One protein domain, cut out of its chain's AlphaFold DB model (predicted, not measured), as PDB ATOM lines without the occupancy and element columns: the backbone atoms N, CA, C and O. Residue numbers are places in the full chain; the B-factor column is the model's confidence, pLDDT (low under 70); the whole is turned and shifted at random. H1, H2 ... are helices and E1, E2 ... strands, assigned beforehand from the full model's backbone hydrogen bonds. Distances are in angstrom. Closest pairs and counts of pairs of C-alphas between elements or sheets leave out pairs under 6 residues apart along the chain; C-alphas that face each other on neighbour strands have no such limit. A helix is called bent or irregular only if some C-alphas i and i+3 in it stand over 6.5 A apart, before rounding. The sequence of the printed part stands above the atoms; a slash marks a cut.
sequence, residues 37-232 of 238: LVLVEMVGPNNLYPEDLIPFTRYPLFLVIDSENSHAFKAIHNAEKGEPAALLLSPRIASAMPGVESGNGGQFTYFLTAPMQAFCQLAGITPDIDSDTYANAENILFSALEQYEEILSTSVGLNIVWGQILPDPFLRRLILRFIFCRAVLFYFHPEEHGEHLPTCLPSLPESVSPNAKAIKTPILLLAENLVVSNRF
ATOM      1  N   LEU A  37      -9.825 -31.501  14.293       51.94
ATOM      2  CA  LEU A  37      -9.274 -31.232  15.620       51.94
ATOM      3  C   LEU A  37     -10.416 -31.302  16.628       51.94
ATOM      4  O   LEU A  37     -11.290 -30.434  16.623       51.94
ATOM      5  N   VAL A  38     -10.386 -32.298  17.508       54.31
ATOM      6  CA  VAL A  38     -11.291 -32.349  18.660       54.31
ATOM      7  C   VAL A  38     -10.461 -32.096  19.911       54.31
ATOM      8  O   VAL A  38      -9.632 -32.927  20.288       54.31
ATOM      9  N   LEU A  39     -10.668 -30.928  20.524       53.38
ATOM     10  CA  LEU A  39     -10.216 -30.651  21.883       53.38
ATOM     11  C   LEU A  39     -11.321 -31.127  22.823       53.38
ATOM     12  O   LEU A  39     -12.420 -30.571  22.822       53.38
ATOM     13  N   VAL A  40     -11.044 -32.182  23.580       52.84
ATOM     14  CA  VAL A  40     -11.998 -32.732  24.542       52.84
ATOM     15  C   VAL A  40     -11.557 -32.298  25.937       52.84
ATOM     16  O   VAL A  40     -10.623 -32.873  26.490       52.84
ATOM     17  N   GLU A  41     -12.227 -31.282  26.484       51.44
ATOM     18  CA  GLU A  41     -12.097 -30.856  27.881       51.44
ATOM     19  C   GLU A  41     -13.343 -31.339  28.639       51.44
ATOM     20  O   GLU A  41     -14.458 -30.867  28.401       51.44
ATOM     21  N   MET A  42     -13.178 -32.349  29.495       50.69
ATOM     22  CA  MET A  42     -14.309 -33.017  30.150       50.69
ATOM     23  C   MET A  42     -14.556 -32.491  31.553       50.69
ATOM     24  O   MET A  42     -13.828 -32.834  32.481       50.69
ATOM     25  N   VAL A  43     -15.644 -31.740  31.720       44.22
ATOM     26  CA  VAL A  43     -16.188 -31.363  33.031       44.22
ATOM     27  C   VAL A  43     -17.705 -31.593  33.024       44.22
ATOM     28  O   VAL A  43     -18.463 -30.752  32.545       44.22
ATOM     29  N   GLY A  44     -18.177 -32.740  33.533       48.12
ATOM     30  CA  GLY A  44     -19.614 -33.016  33.718       48.12
ATOM     31  C   GLY A  44     -20.053 -34.469  33.462       48.12
ATOM     32  O   GLY A  44     -19.236 -35.295  33.080       48.12
ATOM     33  N   PRO A  45     -21.349 -34.797  33.666       42.38
ATOM     34  CA  PRO A  45     -21.888 -36.164  33.581       42.38
ATOM     35  C   PRO A  45     -22.109 -36.694  32.148       42.38
ATOM     36  O   PRO A  45     -22.451 -37.864  31.977       42.38
ATOM     37  N   ASN A  46     -21.935 -35.854  31.120       54.34
ATOM     38  CA  ASN A  46     -22.034 -36.256  29.715       54.34
ATOM     39  C   ASN A  46     -20.658 -36.715  29.217       54.34
ATOM     40  O   ASN A  46     -19.892 -35.921  28.672       54.34
ATOM     41  N   ASN A  47     -20.350 -37.993  29.422       65.81
ATOM     42  CA  ASN A  47     -19.074 -38.569  29.010       65.81
ATOM     43  C   ASN A  47     -19.096 -38.925  27.515       65.81
ATOM     44  O   ASN A  47     -19.948 -39.693  27.077       65.81
ATOM     45  N   LEU A  48     -18.137 -38.391  26.756       73.50
ATOM     46  CA  LEU A  48     -17.722 -38.924  25.456       73.50
ATOM     47  C   LEU A  48     -16.849 -40.147  25.722       73.50
ATOM     48  O   LEU A  48     -15.873 -40.058  26.475       73.50
ATOM     49  N   TYR A  49     -17.184 -41.256  25.087       83.06
ATOM     50  CA  TYR A  49     -16.413 -42.485  25.166       83.06
ATOM     51  C   TYR A  49     -15.502 -42.623  23.937       83.06
ATOM     52  O   TYR A  49     -15.826 -42.106  22.864       83.06
ATOM     53  N   PRO A  50     -14.352 -43.312  24.053       85.94
ATOM     54  CA  PRO A  50     -13.470 -43.578  22.915       85.94
ATOM     55  C   PRO A  50     -14.210 -44.177  21.707       85.94
ATOM     56  O   PRO A  50     -13.944 -43.812  20.560       85.94
ATOM     57  N   GLU A  51     -15.184 -45.053  21.962       87.88
ATOM     58  CA  GLU A  51     -16.002 -45.731  20.959       87.88
ATOM     59  C   GLU A  51     -16.863 -44.769  20.134       87.88
ATOM     60  O   GLU A  51     -17.106 -45.030  18.953       87.88
ATOM     61  N   ASP A  52     -17.260 -43.632  20.713       85.31
ATOM     62  CA  ASP A  52     -18.036 -42.602  20.020       85.31
ATOM     63  C   ASP A  52     -17.215 -41.926  18.913       85.31
ATOM     64  O   ASP A  52     -17.772 -41.418  17.937       85.31
ATOM     65  N   LEU A  53     -15.881 -41.942  19.033       87.00
ATOM     66  CA  LEU A  53     -14.963 -41.339  18.069       87.00
ATOM     67  C   LEU A  53     -14.518 -42.308  16.963       87.00
ATOM     68  O   LEU A  53     -14.108 -41.861  15.890       87.00
ATOM     69  N   ILE A  54     -14.655 -43.623  17.167       88.00
ATOM     70  CA  ILE A  54     -14.255 -44.644  16.184       88.00
ATOM     71  C   ILE A  54     -14.903 -44.412  14.806       88.00
ATOM     72  O   ILE A  54     -14.183 -44.458  13.808       88.00
ATOM     73  N   PRO A  55     -16.213 -44.116  14.671       88.19
ATOM     74  CA  PRO A  55     -16.818 -43.868  13.361       88.19
ATOM     75  C   PRO A  55     -16.182 -42.715  12.567       88.19
ATOM     76  O   PRO A  55     -16.284 -42.717  11.339       88.19
ATOM     77  N   PHE A  56     -15.523 -41.765  13.240       85.06
ATOM     78  CA  PHE A  56     -14.869 -40.609  12.619       85.06
ATOM     79  C   PHE A  56     -13.458 -40.918  12.099       85.06
ATOM     80  O   PHE A  56     -12.966 -40.198  11.237       85.06
ATOM     81  N   THR A  57     -12.859 -42.042  12.505       87.12
ATOM     82  CA  THR A  57     -11.559 -42.540  11.994       87.12
ATOM     83  C   THR A  57     -11.638 -43.150  10.581       87.12
ATOM     84  O   THR A  57     -10.756 -43.879  10.137       87.12
ATOM     85  N   ARG A  58     -12.715 -42.858   9.841       86.12
ATOM     86  CA  ARG A  58     -12.789 -43.065   8.381       86.12
ATOM     87  C   ARG A  58     -12.020 -41.994   7.605       86.12
ATOM     88  O   ARG A  58     -11.844 -42.130   6.399       86.12
ATOM     89  N   TYR A  59     -11.618 -40.930   8.297       82.81
ATOM     90  CA  TYR A  59     -10.793 -39.835   7.807       82.81
ATOM     91  C   TYR A  59      -9.642 -39.596   8.792       82.81
ATOM     92  O   TYR A  59      -9.784 -39.955   9.968       82.81
ATOM     93  N   PRO A  60      -8.533 -38.967   8.358       83.56
ATOM     94  CA  PRO A  60      -7.447 -38.598   9.258       83.56
ATOM     95  C   PRO A  60      -7.964 -37.749  10.424       83.56
ATOM     96  O   PRO A  60      -8.627 -36.727  10.230       83.56
ATOM     97  N   LEU A  61      -7.668 -38.182  11.647       86.62
ATOM     98  CA  LEU A  61      -8.201 -37.584  12.869       86.62
ATOM     99  C   LEU A  61      -7.055 -37.187  13.800       86.62
ATOM    100  O   LEU A  61      -6.162 -37.994  14.050       86.62
ATOM    101  N   PHE A  62      -7.092 -35.958  14.321       89.31
ATOM    102  CA  PHE A  62      -6.131 -35.459  15.303       89.31
ATOM    103  C   PHE A  62      -6.866 -35.083  16.590       89.31
ATOM    104  O   PHE A  62      -7.673 -34.152  16.619       89.31
ATOM    105  N   LEU A  63      -6.586 -35.797  17.671       89.88
ATOM    106  CA  LEU A  63      -7.272 -35.643  18.947       89.88
ATOM    107  C   LEU A  63      -6.332 -35.064  19.994       89.88
ATOM    108  O   LEU A  63      -5.221 -35.557  20.182       89.88
ATOM    109  N   VAL A  64      -6.814 -34.058  20.721       90.38
ATOM    110  CA  VAL A  64      -6.189 -33.582  21.956       90.38
ATOM    111  C   VAL A  64      -7.166 -33.861  23.088       90.38
ATOM    112  O   VAL A  64      -8.247 -33.273  23.145       90.38
ATOM    113  N   ILE A  65      -6.798 -34.785  23.969       88.38
ATOM    114  CA  ILE A  65      -7.633 -35.211  25.090       88.38
ATOM    115  C   ILE A  65      -7.010 -34.681  26.376       88.38
ATOM    116  O   ILE A  65      -5.970 -35.186  26.809       88.38
ATOM    117  N   ASP A  66      -7.649 -33.677  26.974       85.06
ATOM    118  CA  ASP A  66      -7.245 -33.100  28.254       85.06
ATOM    119  C   ASP A  66      -8.256 -33.491  29.338       85.06
ATOM    120  O   ASP A  66      -9.322 -32.893  29.493       85.06
ATOM    121  N   SER A  67      -7.967 -34.604  30.013       81.38
ATOM    122  CA  SER A  67      -8.844 -35.214  31.014       81.38
ATOM    123  C   SER A  67      -8.062 -36.179  31.907       81.38
ATOM    124  O   SER A  67      -7.132 -36.840  31.448       81.38
ATOM    125  N   GLU A  68      -8.494 -36.357  33.156       74.81
ATOM    126  CA  GLU A  68      -7.953 -37.382  34.070       74.81
ATOM    127  C   GLU A  68      -8.050 -38.805  33.481       74.81
ATOM    128  O   GLU A  68      -7.207 -39.671  33.734       74.81
ATOM    129  N   ASN A  69      -9.053 -39.046  32.627       79.75
ATOM    130  CA  ASN A  69      -9.268 -40.324  31.953       79.75
ATOM    131  C   ASN A  69      -8.759 -40.338  30.497       79.75
ATOM    132  O   ASN A  69      -9.183 -41.177  29.701       79.75
ATOM    133  N   SER A  70      -7.842 -39.434  30.124       86.25
ATOM    134  CA  SER A  70      -7.304 -39.334  28.754       86.25
ATOM    135  C   SER A  70      -6.757 -40.667  28.228       86.25
ATOM    136  O   SER A  70      -6.928 -41.009  27.060       86.25
ATOM    137  N   HIS A  71      -6.164 -41.478  29.107       88.06
ATOM    138  CA  HIS A  71      -5.605 -42.786  28.774       88.06
ATOM    139  C   HIS A  71      -6.628 -43.789  28.214       88.06
ATOM    140  O   HIS A  71      -6.230 -44.663  27.443       88.06
ATOM    141  N   ALA A  72      -7.919 -43.665  28.542       89.19
ATOM    142  CA  ALA A  72      -8.961 -44.526  27.982       89.19
ATOM    143  C   ALA A  72      -9.072 -44.364  26.455       89.19
ATOM    144  O   ALA A  72      -9.341 -45.329  25.744       89.19
ATOM    145  N   PHE A  73      -8.755 -43.177  25.923       90.44
ATOM    146  CA  PHE A  73      -8.790 -42.896  24.484       90.44
ATOM    147  C   PHE A  73      -7.687 -43.607  23.695       90.44
ATOM    148  O   PHE A  73      -7.774 -43.686  22.471       90.44
ATOM    149  N   LYS A  74      -6.708 -44.236  24.366       92.19
ATOM    150  CA  LYS A  74      -5.785 -45.178  23.711       92.19
ATOM    151  C   LYS A  74      -6.523 -46.345  23.051       92.19
ATOM    152  O   LYS A  74      -5.992 -46.899  22.098       92.19
ATOM    153  N   ALA A  75      -7.735 -46.680  23.504       90.81
ATOM    154  CA  ALA A  75      -8.580 -47.708  22.896       90.81
ATOM    155  C   ALA A  75      -8.978 -47.405  21.439       90.81
ATOM    156  O   ALA A  75      -9.336 -48.326  20.714       90.81
ATOM    157  N   ILE A  76      -8.890 -46.143  20.991       89.75
ATOM    158  CA  ILE A  76      -9.083 -45.785  19.576       89.75
ATOM    159  C   ILE A  76      -7.964 -46.379  18.717       89.75
ATOM    160  O   ILE A  76      -8.210 -46.788  17.586       89.75
ATOM    161  N   HIS A  77      -6.748 -46.453  19.260       87.94
ATOM    162  CA  HIS A  77      -5.597 -46.967  18.541       87.94
ATOM    163  C   HIS A  77      -5.715 -48.481  18.331       87.94
ATOM    164  O   HIS A  77      -5.831 -49.247  19.289       87.94
ATOM    165  N   ASN A  78      -5.628 -48.914  17.075       86.00
ATOM    166  CA  ASN A  78      -5.952 -50.247  16.549       86.00
ATOM    167  C   ASN A  78      -7.453 -50.580  16.452       86.00
ATOM    168  O   ASN A  78      -7.798 -51.688  16.032       86.00
ATOM    169  N   ALA A  79      -8.347 -49.655  16.805       90.12
ATOM    170  CA  ALA A  79      -9.791 -49.800  16.614       90.12
ATOM    171  C   ALA A  79     -10.323 -48.945  15.446       90.12
ATOM    172  O   ALA A  79     -11.531 -48.949  15.180       90.12
ATOM    173  N   GLU A  80      -9.438 -48.225  14.748       88.81
ATOM    174  CA  GLU A  80      -9.792 -47.285  13.692       88.81
ATOM    175  C   GLU A  80     -10.517 -47.949  12.504       88.81
ATOM    176  O   GLU A  80     -10.353 -49.129  12.181       88.81
ATOM    177  N   LYS A  81     -11.347 -47.162  11.814       84.88
ATOM    178  CA  LYS A  81     -12.166 -47.560  10.664       84.88
ATOM    179  C   LYS A  81     -11.620 -46.987   9.360       84.88
ATOM    180  O   LYS A  81     -12.372 -46.406   8.582       84.88
ATOM    181  N   GLY A  82     -10.339 -47.226   9.098       85.25
ATOM    182  CA  GLY A  82      -9.703 -46.965   7.806       85.25
ATOM    183  C   GLY A  82      -8.430 -46.145   7.927       85.25
ATOM    184  O   GLY A  82      -7.382 -46.603   7.483       85.25
ATOM    185  N   GLU A  83      -8.514 -44.978   8.561       84.81
ATOM    186  CA  GLU A  83      -7.389 -44.055   8.701       84.81
ATOM    187  C   GLU A  83      -6.877 -44.050  10.150       84.81
ATOM    188  O   GLU A  83      -7.679 -43.949  11.083       84.81
ATOM    189  N   PRO A  84      -5.556 -44.156  10.370       86.31
ATOM    190  CA  PRO A  84      -4.984 -44.074  11.707       86.31
ATOM    191  C   PRO A  84      -5.191 -42.680  12.316       86.31
ATOM    192  O   PRO A  84      -5.087 -41.659  11.631       86.31
ATOM    193  N   ALA A  85      -5.452 -42.630  13.623       89.38
ATOM    194  CA  ALA A  85      -5.618 -41.376  14.349       89.38
ATOM    195  C   ALA A  85      -4.308 -40.934  15.026       89.38
ATOM    196  O   ALA A  85      -3.544 -41.754  15.540       89.38
ATOM    197  N   ALA A  86      -4.082 -39.622  15.077       93.19
ATOM    198  CA  ALA A  86      -3.110 -39.001  15.969       93.19
ATOM    199  C   ALA A  86      -3.788 -38.584  17.269       93.19
ATOM    200  O   ALA A  86      -4.822 -37.920  17.252       93.19
ATOM    201  N   LEU A  87      -3.196 -38.946  18.399       94.38
ATOM    202  CA  LEU A  87      -3.696 -38.601  19.720       94.38
ATOM    203  C   LEU A  87      -2.593 -37.919  20.523       94.38
ATOM    204  O   LEU A  87      -1.479 -38.435  20.607       94.38
ATOM    205  N   LEU A  88      -2.933 -36.806  21.166       95.25
ATOM    206  CA  LEU A  88      -2.187 -36.187  22.252       95.25
ATOM    207  C   LEU A  88      -3.027 -36.309  23.528       95.25
ATOM    208  O   LEU A  88      -4.174 -35.868  23.566       95.25
ATOM    209  N   LEU A  89      -2.469 -36.929  24.561       92.94
ATOM    210  CA  LEU A  89      -3.163 -37.272  25.800       92.94
ATOM    211  C   LEU A  89      -2.490 -36.555  26.972       92.94
ATOM    212  O   LEU A  89      -1.270 -36.669  27.137       92.94
ATOM    213  N   SER A  90      -3.277 -35.854  27.785       89.38
ATOM    214  CA  SER A  90      -2.806 -35.207  29.013       89.38
ATOM    215  C   SER A  90      -2.201 -36.208  30.008       89.38
ATOM    216  O   SER A  90      -2.518 -37.403  29.948       89.38
ATOM    217  N   PRO A  91      -1.363 -35.742  30.955       87.88
ATOM    218  CA  PRO A  91      -0.955 -36.534  32.112       87.88
ATOM    219  C   PRO A  91      -2.158 -37.088  32.885       87.88
ATOM    220  O   PRO A  91      -3.224 -36.470  32.912       87.88
ATOM    221  N   ARG A  92      -1.973 -38.230  33.554       76.69
ATOM    222  CA  ARG A  92      -2.992 -38.811  34.445       76.69
ATOM    223  C   ARG A  92      -3.054 -38.105  35.794       76.69
ATOM    224  O   ARG A  92      -4.112 -38.073  36.410       76.69
ATOM    225  N   ILE A  93      -1.925 -37.567  36.243       73.69
ATOM    226  CA  ILE A  93      -1.822 -36.793  37.476       73.69
ATOM    227  C   ILE A  93      -1.427 -35.371  37.095       73.69
ATOM    228  O   ILE A  93      -0.467 -35.162  36.352       73.69
ATOM    229  N   ALA A  94      -2.197 -34.394  37.575       67.62
ATOM    230  CA  ALA A  94      -1.913 -32.992  37.326       67.62
ATOM    231  C   ALA A  94      -0.616 -32.577  38.029       67.62
ATOM    232  O   ALA A  94      -0.456 -32.749  39.237       67.62
ATOM    233  N   SER A  95       0.280 -31.956  37.274       61.72
ATOM    234  CA  SER A  95       1.520 -31.349  37.753       61.72
ATOM    235  C   SER A  95       1.259 -29.974  38.388       61.72
ATOM    236  O   SER A  95       1.785 -28.949  37.949       61.72
ATOM    237  N   ALA A  96       0.398 -29.925  39.405       57.53
ATOM    238  CA  ALA A  96       0.122 -28.695  40.138       57.53
ATOM    239  C   ALA A  96       1.151 -28.489  41.257       57.53
ATOM    240  O   ALA A  96       1.390 -29.376  42.076       57.53
ATOM    241  N   MET A  97       1.725 -27.288  41.331       53.59
ATOM    242  CA  MET A  97       2.478 -26.874  42.513       53.59
ATOM    243  C   MET A  97       1.525 -26.712  43.708       53.59
ATOM    244  O   MET A  97       0.465 -26.096  43.550       53.59
ATOM    245  N   PRO A  98       1.885 -27.188  44.915       45.81
ATOM    246  CA  PRO A  98       1.078 -26.950  46.107       45.81
ATOM    247  C   PRO A  98       0.916 -25.440  46.343       45.81
ATOM    248  O   PRO A  98       1.905 -24.736  46.542       45.81
ATOM    249  N   GLY A  99      -0.324 -24.944  46.323       44.84
ATOM    250  CA  GLY A  99      -0.649 -23.541  46.614       44.84
ATOM    251  C   GLY A  99      -0.716 -22.589  45.414       44.84
ATOM    252  O   GLY A  99      -0.978 -21.408  45.626       44.84
ATOM    253  N   VAL A 100      -0.524 -23.064  44.177       51.16
ATOM    254  CA  VAL A 100      -0.800 -22.268  42.966       51.16
ATOM    255  C   VAL A 100      -2.191 -22.637  42.456       51.16
ATOM    256  O   VAL A 100      -2.429 -23.784  42.079       51.16
ATOM    257  N   GLU A 101      -3.119 -21.680  42.467       45.22
ATOM    258  CA  GLU A 101      -4.441 -21.864  41.868       45.22
ATOM    259  C   GLU A 101      -4.261 -22.158  40.375       45.22
ATOM    260  O   GLU A 101      -3.745 -21.329  39.623       45.22
ATOM    261  N   SER A 102      -4.644 -23.362  39.941       48.81
ATOM    262  CA  SER A 102      -4.673 -23.693  38.520       48.81
ATOM    263  C   SER A 102      -5.737 -22.807  37.882       48.81
ATOM    264  O   SER A 102      -6.930 -23.033  38.081       48.81
ATOM    265  N   GLY A 103      -5.309 -21.759  37.174       45.09
ATOM    266  CA  GLY A 103      -6.210 -20.908  36.403       45.09
ATOM    267  C   GLY A 103      -7.116 -21.771  35.525       45.09
ATOM    268  O   GLY A 103      -6.680 -22.805  35.031       45.09
ATOM    269  N   ASN A 104      -8.384 -21.372  35.391       42.56
ATOM    270  CA  ASN A 104      -9.437 -22.088  34.662       42.56
ATOM    271  C   ASN A 104      -8.935 -22.679  33.322       42.56
ATOM    272  O   ASN A 104      -8.865 -21.965  32.321       42.56
ATOM    273  N   GLY A 105      -8.604 -23.971  33.321       56.41
ATOM    274  CA  GLY A 105      -8.127 -24.732  32.165       56.41
ATOM    275  C   GLY A 105      -7.111 -25.810  32.560       56.41
ATOM    276  O   GLY A 105      -6.344 -25.645  33.512       56.41
ATOM    277  N   GLY A 106      -7.101 -26.932  31.839       74.56
ATOM    278  CA  GLY A 106      -6.104 -27.986  32.039       74.56
ATOM    279  C   GLY A 106      -4.681 -27.497  31.731       74.56
ATOM    280  O   GLY A 106      -4.430 -26.841  30.717       74.56
ATOM    281  N   GLN A 107      -3.715 -27.820  32.598       83.19
ATOM    282  CA  GLN A 107      -2.310 -27.421  32.429       83.19
ATOM    283  C   GLN A 107      -1.717 -27.914  31.102       83.19
ATOM    284  O   GLN A 107      -0.896 -27.233  30.488       83.19
ATOM    285  N   PHE A 108      -2.161 -29.083  30.639       88.31
ATOM    286  CA  PHE A 108      -1.768 -29.637  29.354       88.31
ATOM    287  C   PHE A 108      -2.222 -28.745  28.192       88.31
ATOM    288  O   PHE A 108      -1.386 -28.296  27.405       88.31
ATOM    289  N   THR A 109      -3.510 -28.398  28.127       87.12
ATOM    290  CA  THR A 109      -4.032 -27.439  27.139       87.12
ATOM    291  C   THR A 109      -3.327 -26.087  27.234       87.12
ATOM    292  O   THR A 109      -3.043 -25.466  26.201       87.12
ATOM    293  N   TYR A 110      -2.974 -25.638  28.441       88.44
ATOM    294  CA  TYR A 110      -2.261 -24.376  28.604       88.44
ATOM    295  C   TYR A 110      -0.871 -24.408  27.956       88.44
ATOM    296  O   TYR A 110      -0.535 -23.504  27.195       88.44
ATOM    297  N   PHE A 111      -0.107 -25.491  28.118       93.31
ATOM    298  CA  PHE A 111       1.155 -25.667  27.388       93.31
ATOM    299  C   PHE A 111       0.971 -25.705  25.864       93.31
ATOM    300  O   PHE A 111       1.784 -25.147  25.123       93.31
ATOM    301  N   LEU A 112      -0.092 -26.349  25.371       92.19
ATOM    302  CA  LEU A 112      -0.356 -26.444  23.931       92.19
ATOM    303  C   LEU A 112      -0.772 -25.104  23.307       92.19
ATOM    304  O   LEU A 112      -0.565 -24.883  22.109       92.19
ATOM    305  N   THR A 113      -1.330 -24.185  24.092       89.19
ATOM    306  CA  THR A 113      -1.842 -22.895  23.605       89.19
ATOM    307  C   THR A 113      -0.892 -21.729  23.897       89.19
ATOM    308  O   THR A 113      -0.693 -20.889  23.011       89.19
ATOM    309  N   ALA A 114      -0.238 -21.739  25.059       90.44
ATOM    310  CA  ALA A 114       0.609 -20.683  25.615       90.44
ATOM    311  C   ALA A 114       1.811 -21.285  26.400       90.44
ATOM    312  O   ALA A 114       1.879 -21.191  27.626       90.44
ATOM    313  N   PRO A 115       2.764 -21.943  25.709       94.44
ATOM    314  CA  PRO A 115       3.829 -22.746  26.329       94.44
ATOM    315  C   PRO A 115       4.727 -21.989  27.316       94.44
ATOM    316  O   PRO A 115       5.090 -22.554  28.347       94.44
ATOM    317  N   MET A 116       5.079 -20.732  27.032       94.75
ATOM    318  CA  MET A 116       5.949 -19.948  27.914       94.75
ATOM    319  C   MET A 116       5.214 -19.540  29.192       94.75
ATOM    320  O   MET A 116       5.721 -19.714  30.297       94.75
ATOM    321  N   GLN A 117       3.970 -19.083  29.065       91.62
ATOM    322  CA  GLN A 117       3.149 -18.729  30.215       91.62
ATOM    323  C   GLN A 117       2.845 -19.960  31.082       91.62
ATOM    324  O   GLN A 117       2.924 -19.883  32.307       91.62
ATOM    325  N   ALA A 118       2.595 -21.114  30.458       91.75
ATOM    326  CA  ALA A 118       2.425 -22.383  31.158       91.75
ATOM    327  C   ALA A 118       3.694 -22.814  31.911       91.75
ATOM    328  O   ALA A 118       3.598 -23.262  33.056       91.75
ATOM    329  N   PHE A 119       4.878 -22.629  31.313       94.50
ATOM    330  CA  PHE A 119       6.155 -22.855  31.992       94.50
ATOM    331  C   PHE A 119       6.303 -21.941  33.214       94.50
ATOM    332  O   PHE A 119       6.606 -22.430  34.302       94.50
ATOM    333  N   CYS A 120       6.050 -20.637  33.062       92.69
ATOM    334  CA  CYS A 120       6.140 -19.681  34.165       92.69
ATOM    335  C   CYS A 120       5.179 -20.032  35.305       92.69
ATOM    336  O   CYS A 120       5.596 -20.084  36.462       92.69
ATOM    337  N   GLN A 121       3.922 -20.348  34.980       89.75
ATOM    338  CA  GLN A 121       2.931 -20.769  35.969       89.75
ATOM    339  C   GLN A 121       3.374 -22.044  36.702       89.75
ATOM    340  O   GLN A 121       3.308 -22.095  37.928       89.75
ATOM    341  N   LEU A 122       3.850 -23.060  35.970       90.44
ATOM    342  CA  LEU A 122       4.338 -24.310  36.561       90.44
ATOM    343  C   LEU A 122       5.533 -24.061  37.495       90.44
ATOM    344  O   LEU A 122       5.575 -24.599  38.598       90.44
ATOM    345  N   ALA A 123       6.485 -23.227  37.075       90.19
ATOM    346  CA  ALA A 123       7.677 -22.904  37.852       90.19
ATOM    347  C   ALA A 123       7.410 -21.958  39.044       90.19
ATOM    348  O   ALA A 123       8.322 -21.711  39.837       90.19
ATOM    349  N   GLY A 124       6.176 -21.460  39.202       88.44
ATOM    350  CA  GLY A 124       5.796 -20.525  40.264       88.44
ATOM    351  C   GLY A 124       6.384 -19.127  40.074       88.44
ATOM    352  O   GLY A 124       6.666 -18.440  41.053       88.44
ATOM    353  N   ILE A 125       6.615 -18.734  38.822       86.31
ATOM    354  CA  ILE A 125       7.162 -17.432  38.453       86.31
ATOM    355  C   ILE A 125       6.061 -16.371  38.542       86.31
ATOM    356  O   ILE A 125       4.961 -16.542  38.016       86.31
ATOM    357  N   THR A 126       6.376 -15.263  39.202       77.56
ATOM    358  CA  THR A 126       5.487 -14.120  39.406       77.56
ATOM    359  C   THR A 126       5.490 -13.158  38.203       77.56
ATOM    360  O   THR A 126       6.421 -13.157  37.399       77.56
ATOM    361  N   PRO A 127       4.435 -12.336  38.035       68.19
ATOM    362  CA  PRO A 127       4.281 -11.445  36.877       68.19
ATOM    363  C   PRO A 127       5.260 -10.255  36.835       68.19
ATOM    364  O   PRO A 127       5.208  -9.473  35.890       68.19
ATOM    365  N   ASP A 128       6.129 -10.091  37.832       79.25
ATOM    366  CA  ASP A 128       7.136  -9.026  37.949       79.25
ATOM    367  C   ASP A 128       8.484  -9.371  37.292       79.25
ATOM    368  O   ASP A 128       9.476  -8.676  37.515       79.25
ATOM    369  N   ILE A 129       8.528 -10.421  36.467       86.38
ATOM    370  CA  ILE A 129       9.705 -10.727  35.657       86.38
ATOM    371  C   ILE A 129      10.091  -9.534  34.774       86.38
ATOM    372  O   ILE A 129       9.256  -8.900  34.126       86.38
ATOM    373  N   ASP A 130      11.397  -9.283  34.716       90.44
ATOM    374  CA  ASP A 130      12.000  -8.331  33.794       90.44
ATOM    375  C   ASP A 130      11.665  -8.673  32.326       90.44
ATOM    376  O   ASP A 130      11.751  -9.824  31.887       90.44
ATOM    377  N   SER A 131      11.303  -7.644  31.556       91.19
ATOM    378  CA  SER A 131      10.879  -7.781  30.160       91.19
ATOM    379  C   SER A 131      11.972  -8.381  29.275       91.19
ATOM    380  O   SER A 131      11.649  -9.157  28.373       91.19
ATOM    381  N   ASP A 132      13.241  -8.045  29.515       94.62
ATOM    382  CA  ASP A 132      14.355  -8.554  28.709       94.62
ATOM    383  C   ASP A 132      14.597 -10.044  28.995       94.62
ATOM    384  O   ASP A 132      14.774 -10.846  28.075       94.62
ATOM    385  N   THR A 133      14.501 -10.444  30.264       94.25
ATOM    386  CA  THR A 133      14.586 -11.837  30.717       94.25
ATOM    387  C   THR A 133      13.457 -12.685  30.128       94.25
ATOM    388  O   THR A 133      13.716 -13.792  29.643       94.25
ATOM    389  N   TYR A 134      12.219 -12.173  30.118       94.44
ATOM    390  CA  TYR A 134      11.082 -12.857  29.489       94.44
ATOM    391  C   TYR A 134      11.262 -12.974  27.971       94.44
ATOM    392  O   TYR A 134      11.064 -14.048  27.407       94.44
ATOM    393  N   ALA A 135      11.681 -11.894  27.305       96.06
ATOM    394  CA  ALA A 135      11.938 -11.905  25.867       96.06
ATOM    395  C   ALA A 135      13.053 -12.897  25.494       96.06
ATOM    396  O   ALA A 135      12.941 -13.613  24.500       96.06
ATOM    397  N   ASN A 136      14.103 -12.997  26.315       97.62
ATOM    398  CA  ASN A 136      15.147 -13.998  26.129       97.62
ATOM    399  C   ASN A 136      14.604 -15.429  26.299       97.62
ATOM    400  O   ASN A 136      14.938 -16.305  25.504       97.62
ATOM    401  N   ALA A 137      13.722 -15.664  27.276       97.12
ATOM    402  CA  ALA A 137      13.066 -16.959  27.451       97.12
ATOM    403  C   ALA A 137      12.197 -17.340  26.236       97.12
ATOM    404  O   ALA A 137      12.305 -18.457  25.730       97.12
ATOM    405  N   GLU A 138      11.398 -16.405  25.715       97.12
ATOM    406  CA  GLU A 138      10.614 -16.611  24.488       97.12
ATOM    407  C   GLU A 138      11.515 -16.941  23.288       97.12
ATOM    408  O   GLU A 138      11.191 -17.840  22.512       97.12
ATOM    409  N   ASN A 139      12.680 -16.293  23.159       98.25
ATOM    410  CA  ASN A 139      13.648 -16.611  22.105       98.25
ATOM    411  C   ASN A 139      14.235 -18.024  22.259       98.25
ATOM    412  O   ASN A 139      14.331 -18.751  21.270       98.25
ATOM    413  N   ILE A 140      14.580 -18.447  23.484       98.62
ATOM    414  CA  ILE A 140      15.044 -19.820  23.752       98.62
ATOM    415  C   ILE A 140      13.962 -20.829  23.353       98.62
ATOM    416  O   ILE A 140      14.261 -21.815  22.676       98.62
ATOM    417  N   LEU A 141      12.705 -20.582  23.738       98.50
ATOM    418  CA  LEU A 141      11.576 -21.429  23.365       98.50
ATOM    419  C   LEU A 141      11.376 -21.459  21.845       98.50
ATOM    420  O   LEU A 141      11.211 -22.536  21.277       98.50
ATOM    421  N   PHE A 142      11.412 -20.307  21.178       98.19
ATOM    422  CA  PHE A 142      11.271 -20.212  19.728       98.19
ATOM    423  C   PHE A 142      12.332 -21.055  19.005       98.19
ATOM    424  O   PHE A 142      11.974 -21.936  18.221       98.19
ATOM    425  N   SER A 143      13.612 -20.875  19.347       98.56
ATOM    426  CA  SER A 143      14.710 -21.668  18.779       98.56
ATOM    427  C   SER A 143      14.589 -23.162  19.099       98.56
ATOM    428  O   SER A 143      14.935 -24.000  18.267       98.56
ATOM    429  N   ALA A 144      14.070 -23.520  20.278       98.56
ATOM    430  CA  ALA A 144      13.798 -24.913  20.620       98.56
ATOM    431  C   ALA A 144      12.743 -25.528  19.690       98.56
ATOM    432  O   ALA A 144      12.949 -26.618  19.165       98.56
ATOM    433  N   LEU A 145      11.628 -24.828  19.451       98.38
ATOM    434  CA  LEU A 145      10.560 -25.328  18.582       98.38
ATOM    435  C   LEU A 145      11.025 -25.467  17.122       98.38
ATOM    436  O   LEU A 145      10.668 -26.457  16.485       98.38
ATOM    437  N   GLU A 146      11.851 -24.543  16.617       98.25
ATOM    438  CA  GLU A 146      12.479 -24.669  15.289       98.25
ATOM    439  C   GLU A 146      13.374 -25.912  15.205       98.25
ATOM    440  O   GLU A 146      13.271 -26.700  14.263       98.25
ATOM    441  N   GLN A 147      14.196 -26.148  16.231       98.12
ATOM    442  CA  GLN A 147      15.043 -27.335  16.298       98.12
ATOM    443  C   GLN A 147      14.216 -28.630  16.348       98.12
ATOM    444  O   GLN A 147      14.575 -29.627  15.721       98.12
ATOM    445  N   TYR A 148      13.099 -28.642  17.079       98.31
ATOM    446  CA  TYR A 148      12.219 -29.812  17.151       98.31
ATOM    447  C   TYR A 148      11.570 -30.098  15.791       98.31
ATOM    448  O   TYR A 148      11.450 -31.261  15.399       98.31
ATOM    449  N   GLU A 149      11.183 -29.051  15.055       97.69
ATOM    450  CA  GLU A 149      10.654 -29.168  13.694       97.69
ATOM    451  C   GLU A 149      11.691 -29.755  12.737       97.69
ATOM    452  O   GLU A 149      11.366 -30.674  11.980       97.69
ATOM    453  N   GLU A 150      12.933 -29.273  12.793       97.56
ATOM    454  CA  GLU A 150      14.033 -29.787  11.975       97.56
ATOM    455  C   GLU A 150      14.277 -31.279  12.245       97.56
ATOM    456  O   GLU A 150      14.343 -32.081  11.306       97.56
ATOM    457  N   ILE A 151      14.326 -31.676  13.522       97.50
ATOM    458  CA  ILE A 151      14.502 -33.078  13.927       97.50
ATOM    459  C   ILE A 151      13.375 -33.952  13.371       97.50
ATOM    460  O   ILE A 151      13.647 -35.015  12.816       97.50
ATOM    461  N   LEU A 152      12.114 -33.530  13.506       96.56
ATOM    462  CA  LEU A 152      10.980 -34.308  13.004       96.56
ATOM    463  C   LEU A 152      10.978 -34.397  11.475       96.56
ATOM    464  O   LEU A 152      10.761 -35.477  10.928       96.56
ATOM    465  N   SER A 153      11.259 -33.288  10.794       93.81
ATOM    466  CA  SER A 153      11.229 -33.198   9.328       93.81
ATOM    467  C   SER A 153      12.331 -34.019   8.659       93.81
ATOM    468  O   SER A 153      12.177 -34.455   7.520       93.81
ATOM    469  N   THR A 154      13.439 -34.251   9.366       94.38
ATOM    470  CA  THR A 154      14.581 -35.046   8.890       94.38
ATOM    471  C   THR A 154      14.616 -36.464   9.469       94.38
ATOM    472  O   THR A 154      15.492 -37.257   9.115       94.38
ATOM    473  N   SER A 155      13.662 -36.820  10.336       93.50
ATOM    474  CA  SER A 155      13.636 -38.114  11.014       93.50
ATOM    475  C   SER A 155      13.335 -39.253  10.040       93.50
ATOM    476  O   SER A 155      12.213 -39.419   9.557       93.50
ATOM    477  N   VAL A 156      14.321 -40.123   9.834       89.75
ATOM    478  CA  VAL A 156      14.120 -41.391   9.124       89.75
ATOM    479  C   VAL A 156      13.188 -42.282   9.948       89.75
ATOM    480  O   VAL A 156      13.411 -42.491  11.138       89.75
ATOM    481  N   GLY A 157      12.135 -42.808   9.321       85.81
ATOM    482  CA  GLY A 157      11.180 -43.695   9.991       85.81
ATOM    483  C   GLY A 157      10.153 -42.982  10.876       85.81
ATOM    484  O   GLY A 157       9.537 -43.633  11.719       85.81
ATOM    485  N   LEU A 158       9.944 -41.670  10.697       93.69
ATOM    486  CA  LEU A 158       8.799 -40.992  11.304       93.69
ATOM    487  C   LEU A 158       7.502 -41.695  10.876       93.69
ATOM    488  O   LEU A 158       7.304 -41.991   9.696       93.69
ATOM    489  N   ASN A 159       6.618 -41.969  11.838       94.31
ATOM    490  CA  ASN A 159       5.337 -42.597  11.539       94.31
ATOM    491  C   ASN A 159       4.552 -41.756  10.513       94.31
ATOM    492  O   ASN A 159       4.505 -40.529  10.618       94.31
ATOM    493  N   ILE A 160       3.916 -42.430   9.551       91.31
ATOM    494  CA  ILE A 160       3.169 -41.812   8.446       91.31
ATOM    495  C   ILE A 160       2.143 -40.796   8.961       91.31
ATOM    496  O   ILE A 160       2.016 -39.730   8.369       91.31
ATOM    497  N   VAL A 161       1.476 -41.097  10.081       91.94
ATOM    498  CA  VAL A 161       0.486 -40.215  10.714       91.94
ATOM    499  C   VAL A 161       1.103 -38.847  10.991       91.94
ATOM    500  O   VAL A 161       0.592 -37.821  10.551       91.94
ATOM    501  N   TRP A 162       2.263 -38.825  11.651       94.31
ATOM    502  CA  TRP A 162       2.983 -37.587  11.933       94.31
ATOM    503  C   TRP A 162       3.488 -36.922  10.652       94.31
ATOM    504  O   TRP A 162       3.351 -35.710  10.508       94.31
ATOM    505  N   GLY A 163       3.993 -37.703   9.694       91.75
ATOM    506  CA  GLY A 163       4.434 -37.194   8.393       91.75
ATOM    507  C   GLY A 163       3.330 -36.478   7.601       91.75
ATOM    508  O   GLY A 163       3.611 -35.499   6.918       91.75
ATOM    509  N   GLN A 164       2.074 -36.916   7.725       89.31
ATOM    510  CA  GLN A 164       0.924 -36.268   7.090       89.31
ATOM    511  C   GLN A 164       0.441 -35.024   7.853       89.31
ATOM    512  O   GLN A 164      -0.188 -34.151   7.253       89.31
ATOM    513  N   ILE A 165       0.706 -34.940   9.160       89.25
ATOM    514  CA  ILE A 165       0.276 -33.824  10.016       89.25
ATOM    515  C   ILE A 165       1.250 -32.646   9.950       89.25
ATOM    516  O   ILE A 165       0.819 -31.497   9.935       89.25
ATOM    517  N   LEU A 166       2.558 -32.908   9.897       91.69
ATOM    518  CA  LEU A 166       3.594 -31.867   9.909       91.69
ATOM    519  C   LEU A 166       3.480 -30.796   8.800       91.69
ATOM    520  O   LEU A 166       3.882 -29.660   9.056       91.69
ATOM    521  N   PRO A 167       2.951 -31.083   7.594       91.19
ATOM    522  CA  PRO A 167       2.693 -30.047   6.597       91.19
ATOM    523  C   PRO A 167       1.632 -29.020   7.019       91.19
ATOM    524  O   PRO A 167       1.647 -27.900   6.509       91.19
ATOM    525  N   ASP A 168       0.719 -29.371   7.933       89.81
ATOM    526  CA  ASP A 168      -0.254 -28.424   8.475       89.81
ATOM    527  C   ASP A 168       0.413 -27.542   9.550       89.81
ATOM    528  O   ASP A 168       0.845 -28.047  10.592       89.81
ATOM    529  N   PRO A 169       0.503 -26.214   9.356       87.31
ATOM    530  CA  PRO A 169       1.248 -25.340  10.258       87.31
ATOM    531  C   PRO A 169       0.622 -25.223  11.654       87.31
ATOM    532  O   PRO A 169       1.332 -24.936  12.622       87.31
ATOM    533  N   PHE A 170      -0.694 -25.416  11.778       87.81
ATOM    534  CA  PHE A 170      -1.390 -25.335  13.056       87.81
ATOM    535  C   PHE A 170      -1.186 -26.621  13.864       87.81
ATOM    536  O   PHE A 170      -0.769 -26.558  15.024       87.81
ATOM    537  N   LEU A 171      -1.393 -27.786  13.250       90.44
ATOM    538  CA  LEU A 171      -1.182 -29.072  13.913       90.44
ATOM    539  C   LEU A 171       0.297 -29.331  14.200       90.44
ATOM    540  O   LEU A 171       0.636 -29.805  15.286       90.44
ATOM    541  N   ARG A 172       1.193 -28.943  13.284       94.81
ATOM    542  CA  ARG A 172       2.636 -28.960  13.534       94.81
ATOM    543  C   ARG A 172       2.975 -28.171  14.791       94.81
ATOM    544  O   ARG A 172       3.638 -28.703  15.675       94.81
ATOM    545  N   ARG A 173       2.462 -26.943  14.930       94.19
ATOM    546  CA  ARG A 173       2.676 -26.124  16.134       94.19
ATOM    547  C   ARG A 173       2.209 -26.841  17.404       94.19
ATOM    548  O   ARG A 173       2.913 -26.775  18.409       94.19
ATOM    549  N   LEU A 174       1.067 -27.532  17.368       95.12
ATOM    550  CA  LEU A 174       0.584 -28.318  18.511       95.12
ATOM    551  C   LEU A 174       1.541 -29.461  18.874       95.12
ATOM    552  O   LEU A 174       1.843 -29.628  20.052       95.12
ATOM    553  N   ILE A 175       2.070 -30.202  17.896       96.69
ATOM    554  CA  ILE A 175       3.036 -31.288  18.147       96.69
ATOM    555  C   ILE A 175       4.337 -30.745  18.751       96.69
ATOM    556  O   ILE A 175       4.850 -31.306  19.719       96.69
ATOM    557  N   LEU A 176       4.868 -29.639  18.225       98.38
ATOM    558  CA  LEU A 176       6.103 -29.044  18.752       98.38
ATOM    559  C   LEU A 176       5.915 -28.570  20.202       98.38
ATOM    560  O   LEU A 176       6.757 -28.827  21.064       98.38
ATOM    561  N   ARG A 177       4.767 -27.950  20.503       98.00
ATOM    562  CA  ARG A 177       4.403 -27.549  21.870       98.00
ATOM    563  C   ARG A 177       4.148 -28.743  22.786       98.00
ATOM    564  O   ARG A 177       4.489 -28.677  23.962       98.00
ATOM    565  N   PHE A 178       3.609 -29.843  22.263       98.06
ATOM    566  CA  PHE A 178       3.481 -31.101  22.996       98.06
ATOM    567  C   PHE A 178       4.851 -31.664  23.398       98.06
ATOM    568  O   PHE A 178       5.029 -32.062  24.549       98.06
ATOM    569  N   ILE A 179       5.833 -31.662  22.489       98.50
ATOM    570  CA  ILE A 179       7.206 -32.107  22.785       98.50
ATOM    571  C   ILE A 179       7.809 -31.251  23.901       98.50
ATOM    572  O   ILE A 179       8.343 -31.800  24.867       98.50
ATOM    573  N   PHE A 180       7.656 -29.927  23.804       98.56
ATOM    574  CA  PHE A 180       8.086 -28.996  24.845       98.56
ATOM    575  C   PHE A 180       7.404 -29.287  26.191       98.56
ATOM    576  O   PHE A 180       8.089 -29.497  27.189       98.56
ATOM    577  N   CYS A 181       6.070 -29.389  26.213       97.44
ATOM    578  CA  CYS A 181       5.281 -29.729  27.400       97.44
ATOM    579  C   CYS A 181       5.791 -31.006  28.075       97.44
ATOM    580  O   CYS A 181       6.103 -31.014  29.266       97.44
ATOM    581  N   ARG A 182       5.944 -32.080  27.293       96.31
ATOM    582  CA  ARG A 182       6.425 -33.375  27.778       96.31
ATOM    583  C   ARG A 182       7.815 -33.273  28.403       96.31
ATOM    584  O   ARG A 182       8.051 -33.880  29.443       96.31
ATOM    585  N   ALA A 183       8.720 -32.515  27.787       96.69
ATOM    586  CA  ALA A 183      10.072 -32.313  28.300       96.69
ATOM    587  C   ALA A 183      10.083 -31.505  29.605       96.69
ATOM    588  O   ALA A 183      10.740 -31.903  30.564       96.69
ATOM    589  N   VAL A 184       9.323 -30.409  29.666       96.25
ATOM    590  CA  VAL A 184       9.190 -29.586  30.876       96.25
ATOM    591  C   VAL A 184       8.683 -30.432  32.044       96.25
ATOM    592  O   VAL A 184       9.316 -30.455  33.098       96.25
ATOM    593  N   LEU A 185       7.599 -31.187  31.842       93.69
ATOM    594  CA  LEU A 185       7.006 -32.026  32.887       93.69
ATOM    595  C   LEU A 185       7.935 -33.158  33.339       93.69
ATOM    596  O   LEU A 185       8.019 -33.433  34.535       93.69
ATOM    597  N   PHE A 186       8.696 -33.746  32.414       93.56
ATOM    598  CA  PHE A 186       9.709 -34.758  32.718       93.56
ATOM    599  C   PHE A 186      10.800 -34.250  33.657       93.56
ATOM    600  O   PHE A 186      11.168 -34.933  34.615       93.56
ATOM    601  N   TYR A 187      11.314 -33.046  33.414       93.56
ATOM    602  CA  TYR A 187      12.346 -32.480  34.274       93.56
ATOM    603  C   TYR A 187      11.777 -31.896  35.568       93.56
ATOM    604  O   TYR A 187      12.489 -31.883  36.569       93.56
ATOM    605  N   PHE A 188      10.516 -31.463  35.575       91.12
ATOM    606  CA  PHE A 188       9.873 -30.896  36.757       91.12
ATOM    607  C   PHE A 188       9.469 -31.961  37.790       91.12
ATOM    608  O   PHE A 188       9.708 -31.775  38.978       91.12
ATOM    609  N   HIS A 189       8.915 -33.102  37.358       83.94
ATOM    610  CA  HIS A 189       8.522 -34.191  38.262       83.94
ATOM    611  C   HIS A 189       9.566 -35.325  38.257       83.94
ATOM    612  O   HIS A 189       9.820 -35.924  37.209       83.94
ATOM    613  N   PRO A 190      10.194 -35.656  39.402       67.75
ATOM    614  CA  PRO A 190      11.202 -36.712  39.489       67.75
ATOM    615  C   PRO A 190      10.654 -38.145  39.563       67.75
ATOM    616  O   PRO A 190      11.452 -39.076  39.625       67.75
ATOM    617  N   GLU A 191       9.335 -38.348  39.564       69.81
ATOM    618  CA  GLU A 191       8.740 -39.667  39.814       69.81
ATOM    619  C   GLU A 191       8.927 -40.679  38.671       69.81
ATOM    620  O   GLU A 191       8.810 -40.356  37.487       69.81
ATOM    621  N   GLU A 192       9.158 -41.939  39.050       59.66
ATOM    622  CA  GLU A 192       9.496 -43.041  38.138       59.66
ATOM    623  C   GLU A 192       8.304 -43.549  37.311       59.66
ATOM    624  O   GLU A 192       8.490 -44.097  36.227       59.66
ATOM    625  N   HIS A 193       7.065 -43.369  37.780       64.38
ATOM    626  CA  HIS A 193       5.902 -44.060  37.206       64.38
ATOM    627  C   HIS A 193       5.326 -43.431  35.926       64.38
ATOM    628  O   HIS A 193       4.360 -43.953  35.374       64.38
ATOM    629  N   GLY A 194       5.900 -42.336  35.410       69.38
ATOM    630  CA  GLY A 194       5.535 -41.743  34.111       69.38
ATOM    631  C   GLY A 194       4.097 -41.210  33.993       69.38
ATOM    632  O   GLY A 194       3.748 -40.626  32.970       69.38
ATOM    633  N   GLU A 195       3.266 -41.362  35.027       79.31
ATOM    634  CA  GLU A 195       1.857 -40.944  35.052       79.31
ATOM    635  C   GLU A 195       1.683 -39.419  34.950       79.31
ATOM    636  O   GLU A 195       0.633 -38.937  34.521       79.31
ATOM    637  N   HIS A 196       2.740 -38.674  35.280       81.75
ATOM    638  CA  HIS A 196       2.844 -37.213  35.190       81.75
ATOM    639  C   HIS A 196       3.189 -36.705  33.786       81.75
ATOM    640  O   HIS A 196       3.276 -35.497  33.569       81.75
ATOM    641  N   LEU A 197       3.421 -37.603  32.825       91.19
ATOM    642  CA  LEU A 197       3.830 -37.227  31.477       91.19
ATOM    643  C   LEU A 197       2.663 -37.306  30.495       91.19
ATOM    644  O   LEU A 197       1.932 -38.300  30.477       91.19
ATOM    645  N   PRO A 198       2.522 -36.308  29.608       93.88
ATOM    646  CA  PRO A 198       1.606 -36.417  28.497       93.88
ATOM    647  C   PRO A 198       2.137 -37.465  27.512       93.88
ATOM    648  O   PRO A 198       3.347 -37.601  27.288       93.88
ATOM    649  N   THR A 199       1.224 -38.212  26.901       95.25
ATOM    650  CA  THR A 199       1.563 -39.276  25.945       95.25
ATOM    651  C   THR A 199       0.942 -39.001  24.586       95.25
ATOM    652  O   THR A 199       0.036 -38.185  24.456       95.25
ATOM    653  N   CYS A 200       1.461 -39.648  23.546       96.50
ATOM    654  CA  CYS A 200       0.923 -39.524  22.198       96.50
ATOM    655  C   CYS A 200       0.860 -40.886  21.515       96.50
ATOM    656  O   CYS A 200       1.641 -41.786  21.846       96.50
ATOM    657  N   LEU A 201      -0.070 -41.018  20.573       95.25
ATOM    658  CA  LEU A 201      -0.186 -42.169  19.688       95.25
ATOM    659  C   LEU A 201      -0.319 -41.687  18.238       95.25
ATOM    660  O   LEU A 201      -1.086 -40.757  18.000       95.25
ATOM    661  N   PRO A 202       0.403 -42.297  17.285       95.00
ATOM    662  CA  PRO A 202       1.497 -43.253  17.502       95.00
ATOM    663  C   PRO A 202       2.690 -42.599  18.225       95.00
ATOM    664  O   PRO A 202       2.820 -41.384  18.248       95.00
ATOM    665  N   SER A 203       3.586 -43.367  18.847       95.44
ATOM    666  CA  SER A 203       4.713 -42.762  19.575       95.44
ATOM    667  C   SER A 203       5.626 -41.934  18.655       95.44
ATOM    668  O   SER A 203       5.903 -42.318  17.519       95.44
ATOM    669  N   LEU A 204       6.085 -40.784  19.153       96.19
ATOM    670  CA  LEU A 204       7.113 -39.961  18.503       96.19
ATOM    671  C   LEU A 204       8.498 -40.636  18.582       96.19
ATOM    672  O   LEU A 204       8.728 -41.420  19.506       96.19
ATOM    673  N   PRO A 205       9.428 -40.328  17.658       95.75
ATOM    674  CA  PRO A 205      10.763 -40.925  17.647       95.75
ATOM    675  C   PRO A 205      11.609 -40.520  18.864       95.75
ATOM    676  O   PRO A 205      11.418 -39.454  19.454       95.75
ATOM    677  N   GLU A 206      12.604 -41.348  19.197       94.75
ATOM    678  CA  GLU A 206      13.506 -41.131  20.342       94.75
ATOM    679  C   GLU A 206      14.329 -39.837  20.222       94.75
ATOM    680  O   GLU A 206      14.718 -39.243  21.221       94.75
ATOM    681  N   SER A 207      14.537 -39.337  19.000       96.00
ATOM    682  CA  SER A 207      15.215 -38.061  18.738       96.00
ATOM    683  C   SER A 207      14.515 -36.847  19.362       96.00
ATOM    684  O   SER A 207      15.164 -35.824  19.581       96.00
ATOM    685  N   VAL A 208      13.222 -36.967  19.686       96.44
ATOM    686  CA  VAL A 208      12.441 -35.953  20.410       96.44
ATOM    687  C   VAL A 208      11.976 -36.434  21.792       96.44
ATOM    688  O   VAL A 208      11.011 -35.902  22.358       96.44
ATOM    689  N   SER A 209      12.624 -37.459  22.356       94.88
ATOM    690  CA  SER A 209      12.385 -37.861  23.744       94.88
ATOM    691  C   SER A 209      12.926 -36.801  24.715       94.88
ATOM    692  O   SER A 209      13.874 -36.086  24.382       94.88
ATOM    693  N   PRO A 210      12.373 -36.681  25.938       94.56
ATOM    694  CA  PRO A 210      12.896 -35.744  26.936       94.56
ATOM    695  C   PRO A 210      14.394 -35.914  27.236       94.56
ATOM    696  O   PRO A 210      15.060 -34.938  27.579       94.56
ATOM    697  N   ASN A 211      14.929 -37.130  27.082       92.00
ATOM    698  CA  ASN A 211      16.335 -37.459  27.322       92.00
ATOM    699  C   ASN A 211      17.267 -37.057  26.166       92.00
ATOM    700  O   ASN A 211      18.479 -36.937  26.369       92.00
ATOM    701  N   ALA A 212      16.738 -36.824  24.962       95.38
ATOM    702  CA  ALA A 212      17.544 -36.384  23.834       95.38
ATOM    703  C   ALA A 212      18.184 -35.016  24.124       95.38
ATOM    704  O   ALA A 212      17.537 -34.081  24.597       95.38
ATOM    705  N   LYS A 213      19.477 -34.874  23.807       96.00
ATOM    706  CA  LYS A 213      20.264 -33.668  24.125       96.00
ATOM    707  C   LYS A 213      19.628 -32.384  23.580       96.00
ATOM    708  O   LYS A 213      19.605 -31.375  24.286       96.00
ATOM    709  N   ALA A 214      19.116 -32.433  22.351       96.56
ATOM    710  CA  ALA A 214      18.443 -31.309  21.702       96.56
ATOM    711  C   ALA A 214      17.156 -30.889  22.431       96.56
ATOM    712  O   ALA A 214      16.824 -29.712  22.466       96.56
ATOM    713  N   ILE A 215      16.463 -31.827  23.080       97.81
ATOM    714  CA  ILE A 215      15.254 -31.539  23.857       97.81
ATOM    715  C   ILE A 215      15.611 -31.034  25.256       97.81
ATOM    716  O   ILE A 215      15.038 -30.056  25.722       97.81
ATOM    717  N   LYS A 216      16.600 -31.654  25.908       97.19
ATOM    718  CA  LYS A 216      17.064 -31.297  27.257       97.19
ATOM    719  C   LYS A 216      17.654 -29.889  27.345       97.19
ATOM    720  O   LYS A 216      17.403 -29.177  28.315       97.19
ATOM    721  N   THR A 217      18.473 -29.509  26.363       97.81
ATOM    722  CA  THR A 217      19.301 -28.293  26.435       97.81
ATOM    723  C   THR A 217      18.459 -27.015  26.564       97.81
ATOM    724  O   THR A 217      18.733 -26.241  27.479       97.81
ATOM    725  N   PRO A 218      17.398 -26.797  25.761       98.12
ATOM    726  CA  PRO A 218      16.539 -25.627  25.928       98.12
ATOM    727  C   PRO A 218      15.817 -25.565  27.277       98.12
ATOM    728  O   PRO A 218      15.668 -24.476  27.820       98.12
ATOM    729  N   ILE A 219      15.409 -26.704  27.854       98.00
ATOM    730  CA  ILE A 219      14.742 -26.715  29.169       98.00
ATOM    731  C   ILE A 219      15.704 -26.255  30.269       98.00
ATOM    732  O   ILE A 219      15.312 -25.479  31.139       98.00
ATOM    733  N   LEU A 220      16.966 -26.692  30.207       97.31
ATOM    734  CA  LEU A 220      18.011 -26.226  31.118       97.31
ATOM    735  C   LEU A 220      18.248 -24.719  30.970       97.31
ATOM    736  O   LEU A 220      18.200 -24.005  31.966       97.31
ATOM    737  N   LEU A 221      18.427 -24.237  29.736       98.06
ATOM    738  CA  LEU A 221      18.652 -22.814  29.461       98.06
ATOM    739  C   LEU A 221      17.481 -21.940  29.924       98.06
ATOM    740  O   LEU A 221      17.708 -20.876  30.492       98.06
ATOM    741  N   LEU A 222      16.237 -22.388  29.727       97.62
ATOM    742  CA  LEU A 222      15.051 -21.694  30.236       97.62
ATOM    743  C   LEU A 222      15.055 -21.622  31.761       97.62
ATOM    744  O   LEU A 222      14.832 -20.551  32.324       97.62
ATOM    745  N   ALA A 223      15.321 -22.746  32.427       96.44
ATOM    746  CA  ALA A 223      15.335 -22.798  33.880       96.44
ATOM    747  C   ALA A 223      16.458 -21.934  34.482       96.44
ATOM    748  O   ALA A 223      16.237 -21.286  35.504       96.44
ATOM    749  N   GLU A 224      17.623 -21.869  33.832       96.44
ATOM    750  CA  GLU A 224      18.740 -21.004  34.231       96.44
ATOM    751  C   GLU A 224      18.432 -19.524  33.991       96.44
ATOM    752  O   GLU A 224      18.593 -18.718  34.908       96.44
ATOM    753  N   ASN A 225      17.928 -19.173  32.801       96.38
ATOM    754  CA  ASN A 225      17.544 -17.803  32.450       96.38
ATOM    755  C   ASN A 225      16.499 -17.234  33.419       96.38
ATOM    756  O   ASN A 225      16.561 -16.068  33.790       96.38
ATOM    757  N   LEU A 226      15.551 -18.072  33.841       95.06
ATOM    758  CA  LEU A 226      14.462 -17.691  34.740       95.06
ATOM    759  C   LEU A 226      14.786 -17.938  36.222       95.06
ATOM    760  O   LEU A 226      13.930 -17.720  37.073       95.06
ATOM    761  N   VAL A 227      16.006 -18.383  36.544       94.31
ATOM    762  CA  VAL A 227      16.483 -18.622  37.919       94.31
ATOM    763  C   VAL A 227      15.596 -19.617  38.695       94.31
ATOM    764  O   VAL A 227      15.385 -19.508  39.901       94.31
ATOM    765  N   VAL A 228      15.089 -20.637  37.997       94.31
ATOM    766  CA  VAL A 228      14.237 -21.709  38.546       94.31
ATOM    767  C   VAL A 228      14.850 -23.103  38.391       94.31
ATOM    768  O   VAL A 228      14.166 -24.101  38.603       94.31
ATOM    769  N   SER A 229      16.144 -23.221  38.065       93.50
ATOM    770  CA  SER A 229      16.838 -24.515  37.901       93.50
ATOM    771  C   SER A 229      16.711 -25.452  39.104       93.50
ATOM    772  O   SER A 229      16.723 -26.665  38.933       93.50
ATOM    773  N   ASN A 230      16.535 -24.919  40.315       91.94
ATOM    774  CA  ASN A 230      16.305 -25.703  41.532       91.94
ATOM    775  C   ASN A 230      14.944 -26.429  41.568       91.94
ATOM    776  O   ASN A 230      14.741 -27.279  42.432       91.94
ATOM    777  N   ARG A 231      14.014 -26.086  40.670       91.00
ATOM    778  CA  ARG A 231      12.713 -26.754  40.495       91.00
ATOM    779  C   ARG A 231      12.766 -27.913  39.499       91.00
ATOM    780  O   ARG A 231      11.789 -28.638  39.368       91.00
ATOM    781  N   PHE A 232      13.878 -28.066  38.782       93.19
ATOM    782  CA  PHE A 232      14.037 -29.049  37.719       93.19
ATOM    783  C   PHE A 232      15.175 -30.024  38.037       93.19
ATOM    784  O   PHE A 232      16.174 -29.695  38.673       93.19
TER     785      PHE A 232
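Overview. This is residues 37 to 232 of the 238 residues of an uncharacterized protein of Aegilops tauschii subsp. strangulata (UniProt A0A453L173). A small four-stranded sheet, E1 to E4, stands between helices: the long helix H7 slants over one face with the short H3 next to it, and H2 covers the other face with H1 packed on it. Beyond H7, away from the sheet, the long H5 and the shorter H8 lie side by side in opposite ways and cross H7, while H4 packs on H3 and H7. The printed part has 196 residues with eight named helices and four named strands, in the order E1, H1, E2, H2, E3, H3, H4, H5, H6, H7, E4, H8. The sheet runs E1, E2, E3, E4 and is mixed, as is the class, with helices and strands. The whole is compact, with a radius of gyration of the C-alphas of 16.9 A and spans of 51 by 43 by 30 A.

Along the chain. E1 is residues 37 to 41 and begins at C-alpha 37 (-9.274, -31.232, 15.620). H1, residues 50 to 56, is irregular, but only just: C-alphas 52 and 55 are 6.9 A apart. E2 is residues 61 to 66, 16.1 A from first to last C-alpha. H2 is residues 70 to 76, E3 residues 85 to 89, H3 residues 107 to 113 and H4 residues 115 to 123. H5, residues 131 to 154, is the longest helix at 34.8 A and begins at C-alpha 131 (10.879, -7.781, 30.160). H6 is residues 160 to 165, and H7, residues 169 to 188, is 28.4 A long. E4 is residues 199 to 201. H8, residues 213 to 225, is 18.1 A long and ends at C-alpha 225 (17.544, -17.803, 32.450).

Arrangement. E1 and E2 are parallel, with N 40 and O 64 at 3.0 A. E2 and E3 are parallel, with N 63 and O 86 at 2.8 A. E3 and E4 are antiparallel, with N 89 and O 199 at 2.8 A. E1, H1, E2 and E2, H2, E3 are strand-helix-strand units, two parallel neighbour strands with a helix between, each with a right-handed crossover. The sheet and the helices on both its faces make three layers: H2 lies over E3 at a height over the sheet of 8.3 A, and on the opposite face H3 lies over E2 at a height of 9.8 A and H7 runs slantwise to the strands at a height of 10.2 A. H1 and H6 only graze the sheet. H1 touches H2, the C-alphas of Pro 50 and Phe 73 being closest at 5.0 A. H7 is the hub, touching H3, H4, H5 and H8. Its residues 174 to 181 touch H3, closest at the C-alphas of Leu 112 and Arg 177, 5.3 A. H3 and H4 form a helical hairpin at a shallow tilt of 26 degrees, with the C-alphas of Phe 111 and Ala 118 closest at 5.2 A. H7 touches H5 at a steep tilt of 68 degrees, only just short of about perpendicular, the C-alphas of Leu 145 and Leu 176 being closest at 5.8 A. H5 and H8 touch at a shallow tilt of 4 degrees, opposite ways, closest at the C-alphas of Ala 137 and Leu 222, 5.8 A. Every O i to N i+4 pair is within hydrogen-bond range in H3, H4, H5, H6 and H7; H8 has 7 of 9, H1 has 1 of 3 beside 3 of 4 O i to N i+3 pairs, and H2 has 0 of 3 beside 4 of 4.

Size, cuts and confidence. The two C-alphas farthest apart, those of Lys 81 and Asp 130, are 51.6 A apart. The printed part has no cut. The links E3 to H3, residues 90 to 106, and E4 to H8 are long. The mean pLDDT of the printed part is 86.1, and 29 residues are under 70: residues 37 to 47, 94 to 105, 127 and 190 to 194.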